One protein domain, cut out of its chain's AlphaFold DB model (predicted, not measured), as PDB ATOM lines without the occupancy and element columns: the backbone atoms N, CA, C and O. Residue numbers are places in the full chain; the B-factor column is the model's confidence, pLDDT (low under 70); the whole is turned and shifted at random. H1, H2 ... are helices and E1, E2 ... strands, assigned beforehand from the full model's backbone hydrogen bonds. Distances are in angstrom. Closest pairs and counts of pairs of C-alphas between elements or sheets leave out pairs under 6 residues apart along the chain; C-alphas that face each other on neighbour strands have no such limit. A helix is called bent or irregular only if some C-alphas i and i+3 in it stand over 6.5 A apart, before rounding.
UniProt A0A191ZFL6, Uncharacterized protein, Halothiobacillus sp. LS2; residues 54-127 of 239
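What this domain is: This is residues 54 to 127 of the 239 residues of an uncharacterized protein of Halothiobacillus sp. LS2 (UniProt A0A191ZFL6). A two-stranded antiparallel ribbon, E1 with E2, reaches out from a head where H3 and H4 fold back on each other and short H2 packs on H3. Past the ribbon lies small H1; residues 56 to 62 stick out. Printed are 74 residues, mostly helix by class, with H1 E1 H2 H3 H4 E2 in order; the whole is loose, radius of gyration of the C-alphas 14.9 A, spanning 46 by 28 by 20 A.

Where its parts are: Find E1 at residues 67 to 70 and E2 at 123 to 126, ending at C-alpha (125.097, 173.550, 158.394). H1, residues 61 to 64, begins at C-alpha (125.067, 159.333, 151.522); H2 is 74 to 77. H3, 81 to 100, runs 28.4 A, irregular: C-alphas 93 and 96 are 7.9 A apart, with a 61 degrees kink near 93. H4, 102 to 113, runs 16.2 A.

How they stand to each other: Between E1 and E2, at 165 degrees, look at N 69 and O 124, 2.9 A, within hydrogen-bond range. H3 and H4 form a helical hairpin, opposite ways at a shallow tilt of 24 degrees; residues 94 to 98 alone of H3 touch 104 to 106 alone of H4, closest C-alphas Leu 98 and Phe 105, 5.3 A. H2 touches H3 at residues 83 to 87 alone, closest C-alphas Ile 76 and Ala 83, 6.0 A. H1 is apart from H2, H3, H4 and E2. H4 has every O i to N i+4 pair within hydrogen-bond range, H3 14 of 16; H1 and H2 are too short for one.

The domain as a whole: The two farthest C-alphas, Gln 56 and Arg 116, are 47.2 A apart. The printed part has no cut, no link is long, and no printed residue is under 70 in pLDDT.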
ATOM      1  N   TYR A  54     132.657 156.482 161.834       90.31
ATOM      2  CA  TYR A  54     133.661 156.331 160.782       90.31
ATOM      3  C   TYR A  54     133.032 155.679 159.546       90.31
ATOM      4  O   TYR A  54     132.072 154.908 159.647       90.31
ATOM      5  N   HIS A  55     133.544 156.032 158.371       89.69
ATOM      6  CA  HIS A  55     133.011 155.627 157.073       89.69
ATOM      7  C   HIS A  55     134.106 154.933 156.267       89.69
ATOM      8  O   HIS A  55     135.217 155.444 156.196       89.69
ATOM      9  N   GLN A  56     133.772 153.799 155.652       86.12
ATOM     10  CA  GLN A  56     134.669 153.060 154.751       86.12
ATOM     11  C   GLN A  56     134.407 153.391 153.271       86.12
ATOM     12  O   GLN A  56     135.226 153.090 152.414       86.12
ATOM     13  N   ASP A  57     133.274 154.035 152.972       87.06
ATOM     14  CA  ASP A  57     132.864 154.389 151.613       87.06
ATOM     15  C   ASP A  57     132.742 155.912 151.447       87.06
ATOM     16  O   ASP A  57     131.932 156.571 152.111       87.06
ATOM     17  N   TYR A  58     133.524 156.463 150.514       85.81
ATOM     18  CA  TYR A  58     133.534 157.879 150.129       85.81
ATOM     19  C   TYR A  58     132.228 158.325 149.438       85.81
ATOM     20  O   TYR A  58     131.890 159.516 149.396       85.81
ATOM     21  N   ALA A  59     131.471 157.381 148.877       88.94
ATOM     22  CA  ALA A  59     130.166 157.621 148.271       88.94
ATOM     23  C   ALA A  59     129.009 157.562 149.284       88.94
ATOM     24  O   ALA A  59     127.868 157.840 148.911       88.94
ATOM     25  N   CYS A  60     129.284 157.277 150.564       90.69
ATOM     26  CA  CYS A  60     128.253 157.124 151.582       90.69
ATOM     27  C   CYS A  60     127.329 158.361 151.650       90.69
ATOM     28  O   CYS A  60     127.800 159.464 151.957       90.69
ATOM     29  N   PRO A  61     126.000 158.206 151.480       90.62
ATOM     30  CA  PRO A  61     125.067 159.333 151.522       90.62
ATOM     31  C   PRO A  61     125.113 160.098 152.847       90.62
ATOM     32  O   PRO A  61     124.996 161.319 152.873       90.62
ATOM     33  N   LYS A  62     125.351 159.388 153.959       89.19
ATOM     34  CA  LYS A  62     125.484 160.000 155.289       89.19
ATOM     35  C   LYS A  62     126.769 160.805 155.462       89.19
ATOM     36  O   LYS A  62     126.764 161.735 156.257       89.19
ATOM     37  N   LEU A  63     127.838 160.467 154.735       89.81
ATOM     38  CA  LEU A  63     129.085 161.236 154.751       89.81
ATOM     39  C   LEU A  63     128.910 162.585 154.042       89.81
ATOM     40  O   LEU A  63     129.533 163.565 154.432       89.81
ATOM     41  N   ARG A  64     128.042 162.632 153.024       89.56
ATOM     42  CA  ARG A  64     127.777 163.816 152.188       89.56
ATOM     43  C   ARG A  64     126.576 164.645 152.647       89.56
ATOM     44  O   ARG A  64     126.303 165.692 152.072       89.56
ATOM     45  N   ALA A  65     125.843 164.180 153.656       89.50
ATOM     46  CA  ALA A  65     124.657 164.863 154.152       89.50
ATOM     47  C   ALA A  65     125.024 166.179 154.855       89.50
ATOM     48  O   ALA A  65     126.007 166.253 155.598       89.50
ATOM     49  N   ASN A  66     124.196 167.204 154.649       91.50
ATOM     50  CA  ASN A  66     124.234 168.413 155.465       91.50
ATOM     51  C   ASN A  66     123.799 168.087 156.897       91.50
ATOM     52  O   ASN A  66     123.011 167.167 157.139       91.50
ATOM     53  N   TYR A  67     124.302 168.860 157.852       90.69
ATOM     54  CA  TYR A  67     123.813 168.793 159.216       90.69
ATOM     55  C   TYR A  67     122.451 169.482 159.299       90.69
ATOM     56  O   TYR A  67     122.296 170.603 158.815       90.69
ATOM     57  N   LEU A  68     121.493 168.819 159.941       91.00
ATOM     58  CA  LEU A  68     120.164 169.347 160.218       91.00
ATOM     59  C   LEU A  68     119.740 168.937 161.626       91.00
ATOM     60  O   LEU A  68     119.854 167.771 162.016       91.00
ATOM     61  N   ASN A  69     119.254 169.900 162.396       93.56
ATOM     62  CA  ASN A  69     118.706 169.677 163.722       93.56
ATOM     63  C   ASN A  69     117.695 170.767 164.072       93.56
ATOM     64  O   ASN A  69     117.538 171.739 163.344       93.56
ATOM     65  N   TYR A  70     117.043 170.619 165.217       93.62
ATOM     66  CA  TYR A  70     116.009 171.537 165.672       93.62
ATOM     67  C   TYR A  70     116.178 171.835 167.159       93.62
ATOM     68  O   TYR A  70     116.537 170.937 167.930       93.62
ATOM     69  N   ARG A  71     115.918 173.074 167.587       92.94
ATOM     70  CA  ARG A  71     115.907 173.417 169.017       92.94
ATOM     71  C   ARG A  71     114.610 173.010 169.689       92.94
ATOM     72  O   ARG A  71     113.531 173.306 169.207       92.94
ATOM     73  N   ILE A  72     114.707 172.435 170.877       93.00
ATOM     74  CA  ILE A  72     113.540 172.194 171.724       93.00
ATOM     75  C   ILE A  72     112.994 173.550 172.220       93.00
ATOM     76  O   ILE A  72     113.788 174.381 172.671       93.00
ATOM     77  N   PRO A  73     111.669 173.793 172.183       93.50
ATOM     78  CA  PRO A  73     111.076 175.011 172.729       93.50
ATOM     79  C   PRO A  73     111.492 175.273 174.183       93.50
ATOM     80  O   PRO A  73     111.493 174.363 175.016       93.50
ATOM     81  N   VAL A  74     111.785 176.535 174.511       92.06
ATOM     82  CA  VAL A  74     112.275 176.938 175.846       92.06
ATOM     83  C   VAL A  74     111.318 176.551 176.977       92.06
ATOM     84  O   VAL A  74     111.764 176.144 178.045       92.06
ATOM     85  N   GLU A  75     110.006 176.580 176.724       93.25
ATOM     86  CA  GLU A  75     108.980 176.144 177.681       93.25
ATOM     87  C   GLU A  75     109.068 174.648 178.008       93.25
ATOM     88  O   GLU A  75     108.720 174.241 179.115       93.25
ATOM     89  N   ILE A  76     109.512 173.818 177.060       93.06
ATOM     90  CA  ILE A  76     109.704 172.377 177.261       93.06
ATOM     91  C   ILE A  76     111.035 172.130 177.970       93.06
ATOM     92  O   ILE A  76     111.083 171.329 178.900       93.06
ATOM     93  N   ILE A  77     112.088 172.864 177.593       91.81
ATOM     94  CA  ILE A  77     113.389 172.825 178.279       91.81
ATOM     95  C   ILE A  77     113.218 173.153 179.769       91.81
ATOM     96  O   ILE A  77     113.729 172.427 180.619       91.81
ATOM     97  N   ALA A  78     112.442 174.192 180.096       92.00
ATOM     98  CA  ALA A  78     112.180 174.613 181.473       92.00
ATOM     99  C   ALA A  78     111.473 173.542 182.331       92.00
ATOM    100  O   ALA A  78     111.565 173.577 183.555       92.00
ATOM    101  N   ARG A  79     110.790 172.571 181.709       93.38
ATOM    102  CA  ARG A  79     110.122 171.450 182.402       93.38
ATOM    103  C   ARG A  79     111.063 170.278 182.696       93.38
ATOM    104  O   ARG A  79     110.663 169.334 183.375       93.38
ATOM    105  N   GLY A  80     112.297 170.331 182.200       91.56
ATOM    106  CA  GLY A  80     113.355 169.377 182.507       91.56
ATOM    107  C   GLY A  80     113.453 168.171 181.558       91.56
ATOM    108  O   GLY A  80     112.673 168.031 180.612       91.56
ATOM    109  N   PRO A  81     114.420 167.266 181.815       90.44
ATOM    110  CA  PRO A  81     114.850 166.238 180.862       90.44
ATOM    111  C   PRO A  81     113.736 165.305 180.378       90.44
ATOM    112  O   PRO A  81     113.653 165.007 179.191       90.44
ATOM    113  N   LYS A  82     112.817 164.906 181.266       92.56
ATOM    114  CA  LYS A  82     111.699 164.017 180.911       92.56
ATOM    115  C   LYS A  82     110.767 164.637 179.863       92.56
ATOM    116  O   LYS A  82     110.308 163.939 178.965       92.56
ATOM    117  N   ALA A  83     110.497 165.939 179.966       93.69
ATOM    118  CA  ALA A  83     109.676 166.653 178.990       93.69
ATOM    119  C   ALA A  83     110.410 166.818 177.653       93.69
ATOM    120  O   ALA A  83     109.794 166.713 176.595       93.69
ATOM    121  N   MET A  84     111.729 167.029 177.699       92.44
ATOM    122  CA  MET A  84     112.568 167.064 176.502       92.44
ATOM    123  C   MET A  84     112.564 165.713 175.777       92.44
ATOM    124  O   MET A  84     112.433 165.688 174.559       92.44
ATOM    125  N   ASP A  85     112.655 164.593 176.495       92.94
ATOM    126  CA  ASP A  85     112.627 163.258 175.888       92.94
ATOM    127  C   ASP A  85     111.255 162.904 175.292       92.94
ATOM    128  O   ASP A  85     111.203 162.373 174.181       92.94
ATOM    129  N   ASP A  86     110.154 163.269 175.966       95.12
ATOM    130  CA  ASP A  86     108.790 163.158 175.415       95.12
ATOM    131  C   ASP A  86     108.653 163.983 174.124       95.12
ATOM    132  O   ASP A  86     108.175 163.492 173.102       95.12
ATOM    133  N   PHE A  87     109.177 165.214 174.124       95.19
ATOM    134  CA  PHE A  87     109.204 166.053 172.927       95.19
ATOM    135  C   PHE A  87     110.022 165.437 171.794       95.19
ATOM    136  O   PHE A  87     109.565 165.428 170.659       95.19
ATOM    137  N   ARG A  88     111.200 164.872 172.072       94.50
ATOM    138  CA  ARG A  88     112.026 164.204 171.051       94.50
ATOM    139  C   ARG A  88     111.353 162.978 170.448       94.50
ATOM    140  O   ARG A  88     111.573 162.680 169.275       94.50
ATOM    141  N   ALA A  89     110.615 162.211 171.248       95.44
ATOM    142  CA  ALA A  89     109.827 161.088 170.748       95.44
ATOM    143  C   ALA A  89     108.715 161.602 169.828       95.44
ATOM    144  O   ALA A  89     108.716 161.279 168.644       95.44
ATOM    145  N   TRP A  90     107.885 162.516 170.331       96.62
ATOM    146  CA  TRP A  90     106.787 163.102 169.567       96.62
ATOM    147  C   TRP A  90     107.251 163.793 168.276       96.62
ATOM    148  O   TRP A  90     106.640 163.607 167.227       96.62
ATOM    149  N   PHE A  91     108.345 164.555 168.325       95.50
ATOM    150  CA  PHE A  91     108.886 165.264 167.164       95.50
ATOM    151  C   PHE A  91     109.283 164.289 166.054       95.50
ATOM    152  O   PHE A  91     108.990 164.546 164.893       95.50
ATOM    153  N   ARG A  92     109.918 163.158 166.394       94.25
ATOM    154  CA  ARG A  92     110.309 162.137 165.406       94.25
ATOM    155  C   ARG A  92     109.107 161.533 164.695       94.25
ATOM    156  O   ARG A  92     109.184 161.320 163.494       94.25
ATOM    157  N   ASP A  93     108.011 161.338 165.416       95.06
ATOM    158  CA  ASP A  93     106.778 160.780 164.857       95.06
ATOM    159  C   ASP A  93     105.990 161.803 164.015       95.06
ATOM    160  O   ASP A  93     105.052 161.437 163.315       95.06
ATOM    161  N   ASN A  94     106.337 163.095 164.098       94.50
ATOM    162  CA  ASN A  94     105.604 164.188 163.449       94.50
ATOM    163  C   ASN A  94     106.489 165.050 162.529       94.50
ATOM    164  O   ASN A  94     106.019 166.069 162.031       94.50
ATOM    165  N   ILE A  95     107.754 164.686 162.294       92.56
ATOM    166  CA  ILE A  95     108.687 165.514 161.510       92.56
ATOM    167  C   ILE A  95     108.228 165.703 160.061       92.56
ATOM    168  O   ILE A  95     108.391 166.787 159.510       92.56
ATOM    169  N   ASP A  96     107.583 164.699 159.470       93.25
ATOM    170  CA  ASP A  96     107.050 164.800 158.108       93.25
ATOM    171  C   ASP A  96     105.986 165.904 158.016       93.25
ATOM    172  O   ASP A  96     105.934 166.650 157.039       93.25
ATOM    173  N   LEU A  97     105.200 166.085 159.085       92.69
ATOM    174  CA  LEU A  97     104.212 167.155 159.171       92.69
ATOM    175  C   LEU A  97     104.872 168.536 159.238       92.69
ATOM    176  O   LEU A  97     104.332 169.484 158.682       92.69
ATOM    177  N   LEU A  98     106.041 168.658 159.874       90.38
ATOM    178  CA  LEU A  98     106.796 169.914 159.865       90.38
ATOM    179  C   LEU A  98     107.207 170.310 158.441       90.38
ATOM    180  O   LEU A  98     107.257 171.497 158.145       90.38
ATOM    181  N   GLN A  99     107.476 169.337 157.566       86.75
ATOM    182  CA  GLN A  99     107.840 169.593 156.171       86.75
ATOM    183  C   GLN A  99     106.617 169.872 155.290       86.75
ATOM    184  O   GLN A  99     106.674 170.749 154.432       86.75
ATOM    185  N   SER A 100     105.513 169.146 155.493       93.12
ATOM    186  CA  SER A 100     104.318 169.268 154.650       93.12
ATOM    187  C   SER A 100     103.382 170.411 155.058       93.12
ATOM    188  O   SER A 100     102.823 171.078 154.192       93.12
ATOM    189  N   ASP A 101     103.178 170.622 156.362       93.44
ATOM    190  CA  ASP A 101     102.319 171.672 156.930       93.44
ATOM    191  C   ASP A 101     102.885 172.166 158.283       93.44
ATOM    192  O   ASP A 101     102.447 171.739 159.365       93.44
ATOM    193  N   PRO A 102     103.858 173.099 158.243       91.38
ATOM    194  CA  PRO A 102     104.478 173.654 159.444       91.38
ATOM    195  C   PRO A 102     103.473 174.294 160.413       91.38
ATOM    196  O   PRO A 102     103.679 174.273 161.628       91.38
ATOM    197  N   HIS A 103     102.377 174.863 159.902       92.00
ATOM    198  CA  HIS A 103     101.366 175.502 160.739       92.00
ATOM    199  C   HIS A 103     100.606 174.454 161.558       92.00
ATOM    200  O   HIS A 103     100.494 174.578 162.780       92.00
ATOM    201  N   GLN A 104     100.145 173.377 160.915       93.31
ATOM    202  CA  GLN A 104      99.498 172.276 161.623       93.31
ATOM    203  C   GLN A 104     100.457 171.587 162.604       93.31
ATOM    204  O   GLN A 104     100.029 171.214 163.701       93.31
ATOM    205  N   PHE A 105     101.747 171.475 162.268       94.62
ATOM    206  CA  PHE A 105     102.763 170.983 163.199       94.62
ATOM    207  C   PHE A 105     102.811 171.823 164.484       94.62
ATOM    208  O   PHE A 105     102.705 171.274 165.585       94.62
ATOM    209  N   VAL A 106     102.898 173.153 164.359       93.38
ATOM    210  CA  VAL A 106     102.949 174.072 165.511       93.38
ATOM    211  C   VAL A 106     101.664 174.013 166.338       93.38
ATOM    212  O   VAL A 106     101.740 173.985 167.567       93.38
ATOM    213  N   VAL A 107     100.491 173.919 165.703       93.25
ATOM    214  CA  VAL A 107      99.204 173.774 166.409       93.25
ATOM    215  C   VAL A 107      99.140 172.458 167.191       93.25
ATOM    216  O   VAL A 107      98.762 172.444 168.362       93.25
ATOM    217  N   ARG A 108      99.548 171.334 166.592       94.38
ATOM    218  CA  ARG A 108      99.573 170.044 167.304       94.38
ATOM    219  C   ARG A 108     100.575 170.056 168.454       94.38
ATOM    220  O   ARG A 108     100.263 169.565 169.539       94.38
ATOM    221  N   MET A 109     101.745 170.653 168.232       95.25
ATOM    222  CA  MET A 109     102.771 170.835 169.254       95.25
ATOM    223  C   MET A 109     102.241 171.666 170.430       95.25
ATOM    224  O   MET A 109     102.393 171.266 171.587       95.25
ATOM    225  N   SER A 110     101.593 172.800 170.149       94.19
ATOM    226  CA  SER A 110     101.086 173.713 171.176       94.19
ATOM    227  C   SER A 110     100.009 173.060 172.037       94.19
ATOM    228  O   SER A 110     100.056 173.190 173.259       94.19
ATOM    229  N   ILE A 111      99.114 172.273 171.432       93.81
ATOM    230  CA  ILE A 111      98.074 171.519 172.141       93.81
ATOM    231  C   ILE A 111      98.695 170.394 172.982       93.81
ATOM    232  O   ILE A 111      98.444 170.314 174.187       93.81
ATOM    233  N   ARG A 112      99.546 169.541 172.386       94.81
ATOM    234  CA  ARG A 112     100.139 168.368 173.062       94.81
ATOM    235  C   ARG A 112     101.011 168.755 174.253       94.81
ATOM    236  O   ARG A 112     100.993 168.062 175.274       94.81
ATOM    237  N   PHE A 113     101.771 169.839 174.119       95.00
ATOM    238  CA  PHE A 113     102.685 170.321 175.150       95.00
ATOM    239  C   PHE A 113     102.142 171.527 175.917       95.00
ATOM    240  O   PHE A 113     102.844 172.031 176.788       95.00
ATOM    241  N   ARG A 114     100.902 171.973 175.683       94.19
ATOM    242  CA  ARG A 114     100.289 173.124 176.377       94.19
ATOM    243  C   ARG A 114     101.217 174.347 176.382       94.19
ATOM    244  O   ARG A 114     101.533 174.885 177.444       94.19
ATOM    245  N   LEU A 115     101.746 174.689 175.210       92.44
ATOM    246  CA  LEU A 115     102.664 175.818 175.041       92.44
ATOM    247  C   LEU A 115     101.862 177.114 174.976       92.44
ATOM    248  O   LEU A 115     100.858 177.174 174.265       92.44
ATOM    249  N   ARG A 116     102.296 178.140 175.710       86.88
ATOM    250  CA  ARG A 116     101.624 179.451 175.698       86.88
ATOM    251  C   ARG A 116     102.112 180.317 174.543       86.88
ATOM    252  O   ARG A 116     101.310 181.003 173.924       86.88
ATOM    253  N   ASN A 117     103.403 180.228 174.235       81.25
ATOM    254  CA  ASN A 117     104.068 180.991 173.188       81.25
ATOM    255  C   ASN A 117     104.674 180.025 172.165       81.25
ATOM    256  O   ASN A 117     105.888 179.977 171.967       81.25
ATOM    257  N   ALA A 118     103.825 179.200 171.547       76.94
ATOM    258  CA  ALA A 118     104.273 178.252 170.537       76.94
ATOM    259  C   ALA A 118     104.785 178.999 169.298       76.94
ATOM    260  O   ALA A 118     104.009 179.615 168.572       76.94
ATOM    261  N   SER A 119     106.088 178.918 169.047       75.94
ATOM    262  CA  SER A 119     106.702 179.340 167.793       75.94
ATOM    263  C   SER A 119     107.073 178.118 166.951       75.94
ATOM    264  O   SER A 119     107.213 177.016 167.498       75.94
ATOM    265  N   PRO A 120     107.298 178.290 165.637       78.31
ATOM    266  CA  PRO A 120     108.016 177.300 164.851       78.31
ATOM    267  C   PRO A 120     109.311 176.892 165.555       78.31
ATOM    268  O   PRO A 120     109.966 177.701 166.222       78.31
ATOM    269  N   THR A 121     109.642 175.611 165.448       82.81
ATOM    270  CA  THR A 121     110.878 175.080 166.014       82.81
ATOM    271  C   THR A 121     112.059 175.667 165.241       82.81
ATOM    272  O   THR A 121     112.071 175.599 164.016       82.81
ATOM    273  N   GLU A 122     113.034 176.262 165.934       89.50
ATOM    274  CA  GLU A 122     114.223 176.831 165.286       89.50
ATOM    275  C   GLU A 122     115.026 175.710 164.616       89.50
ATOM    276  O   GLU A 122     115.483 174.778 165.289       89.50
ATOM    277  N   GLU A 123     115.183 175.804 163.296       92.25
ATOM    278  CA  GLU A 123     116.008 174.904 162.501       92.25
ATOM    279  C   GLU A 123     117.478 175.327 162.570       92.25
ATOM    280  O   GLU A 123     117.827 176.490 162.381       92.25
ATOM    281  N   LEU A 124     118.351 174.358 162.830       91.06
ATOM    282  CA  LEU A 124     119.796 174.514 162.816       91.06
ATOM    283  C   LEU A 124     120.359 173.669 161.683       91.06
ATOM    284  O   LEU A 124     120.399 172.440 161.784       91.06
ATOM    285  N   SER A 125     120.831 174.327 160.633       92.44
ATOM    286  CA  SER A 125     121.460 173.670 159.496       92.44
ATOM    287  C   SER A 125     122.903 174.132 159.314       92.44
ATOM    288  O   SER A 125     123.277 175.257 159.646       92.44
ATOM    289  N   ALA A 126     123.747 173.225 158.828       90.38
ATOM    290  CA  ALA A 126     125.097 173.550 158.394       90.38
ATOM    291  C   ALA A 126     125.459 172.700 157.178       90.38
ATOM    292  O   ALA A 126     125.214 171.489 157.155       90.38
ATOM    293  N   SER A 127     126.049 173.339 156.171       92.31
ATOM    294  CA  SER A 127     126.510 172.645 154.973       92.31
ATOM    295  C   SER A 127     127.609 171.645 155.317       92.31
ATOM    296  O   SER A 127     128.470 171.908 156.161       92.31
TER     297      SER A 127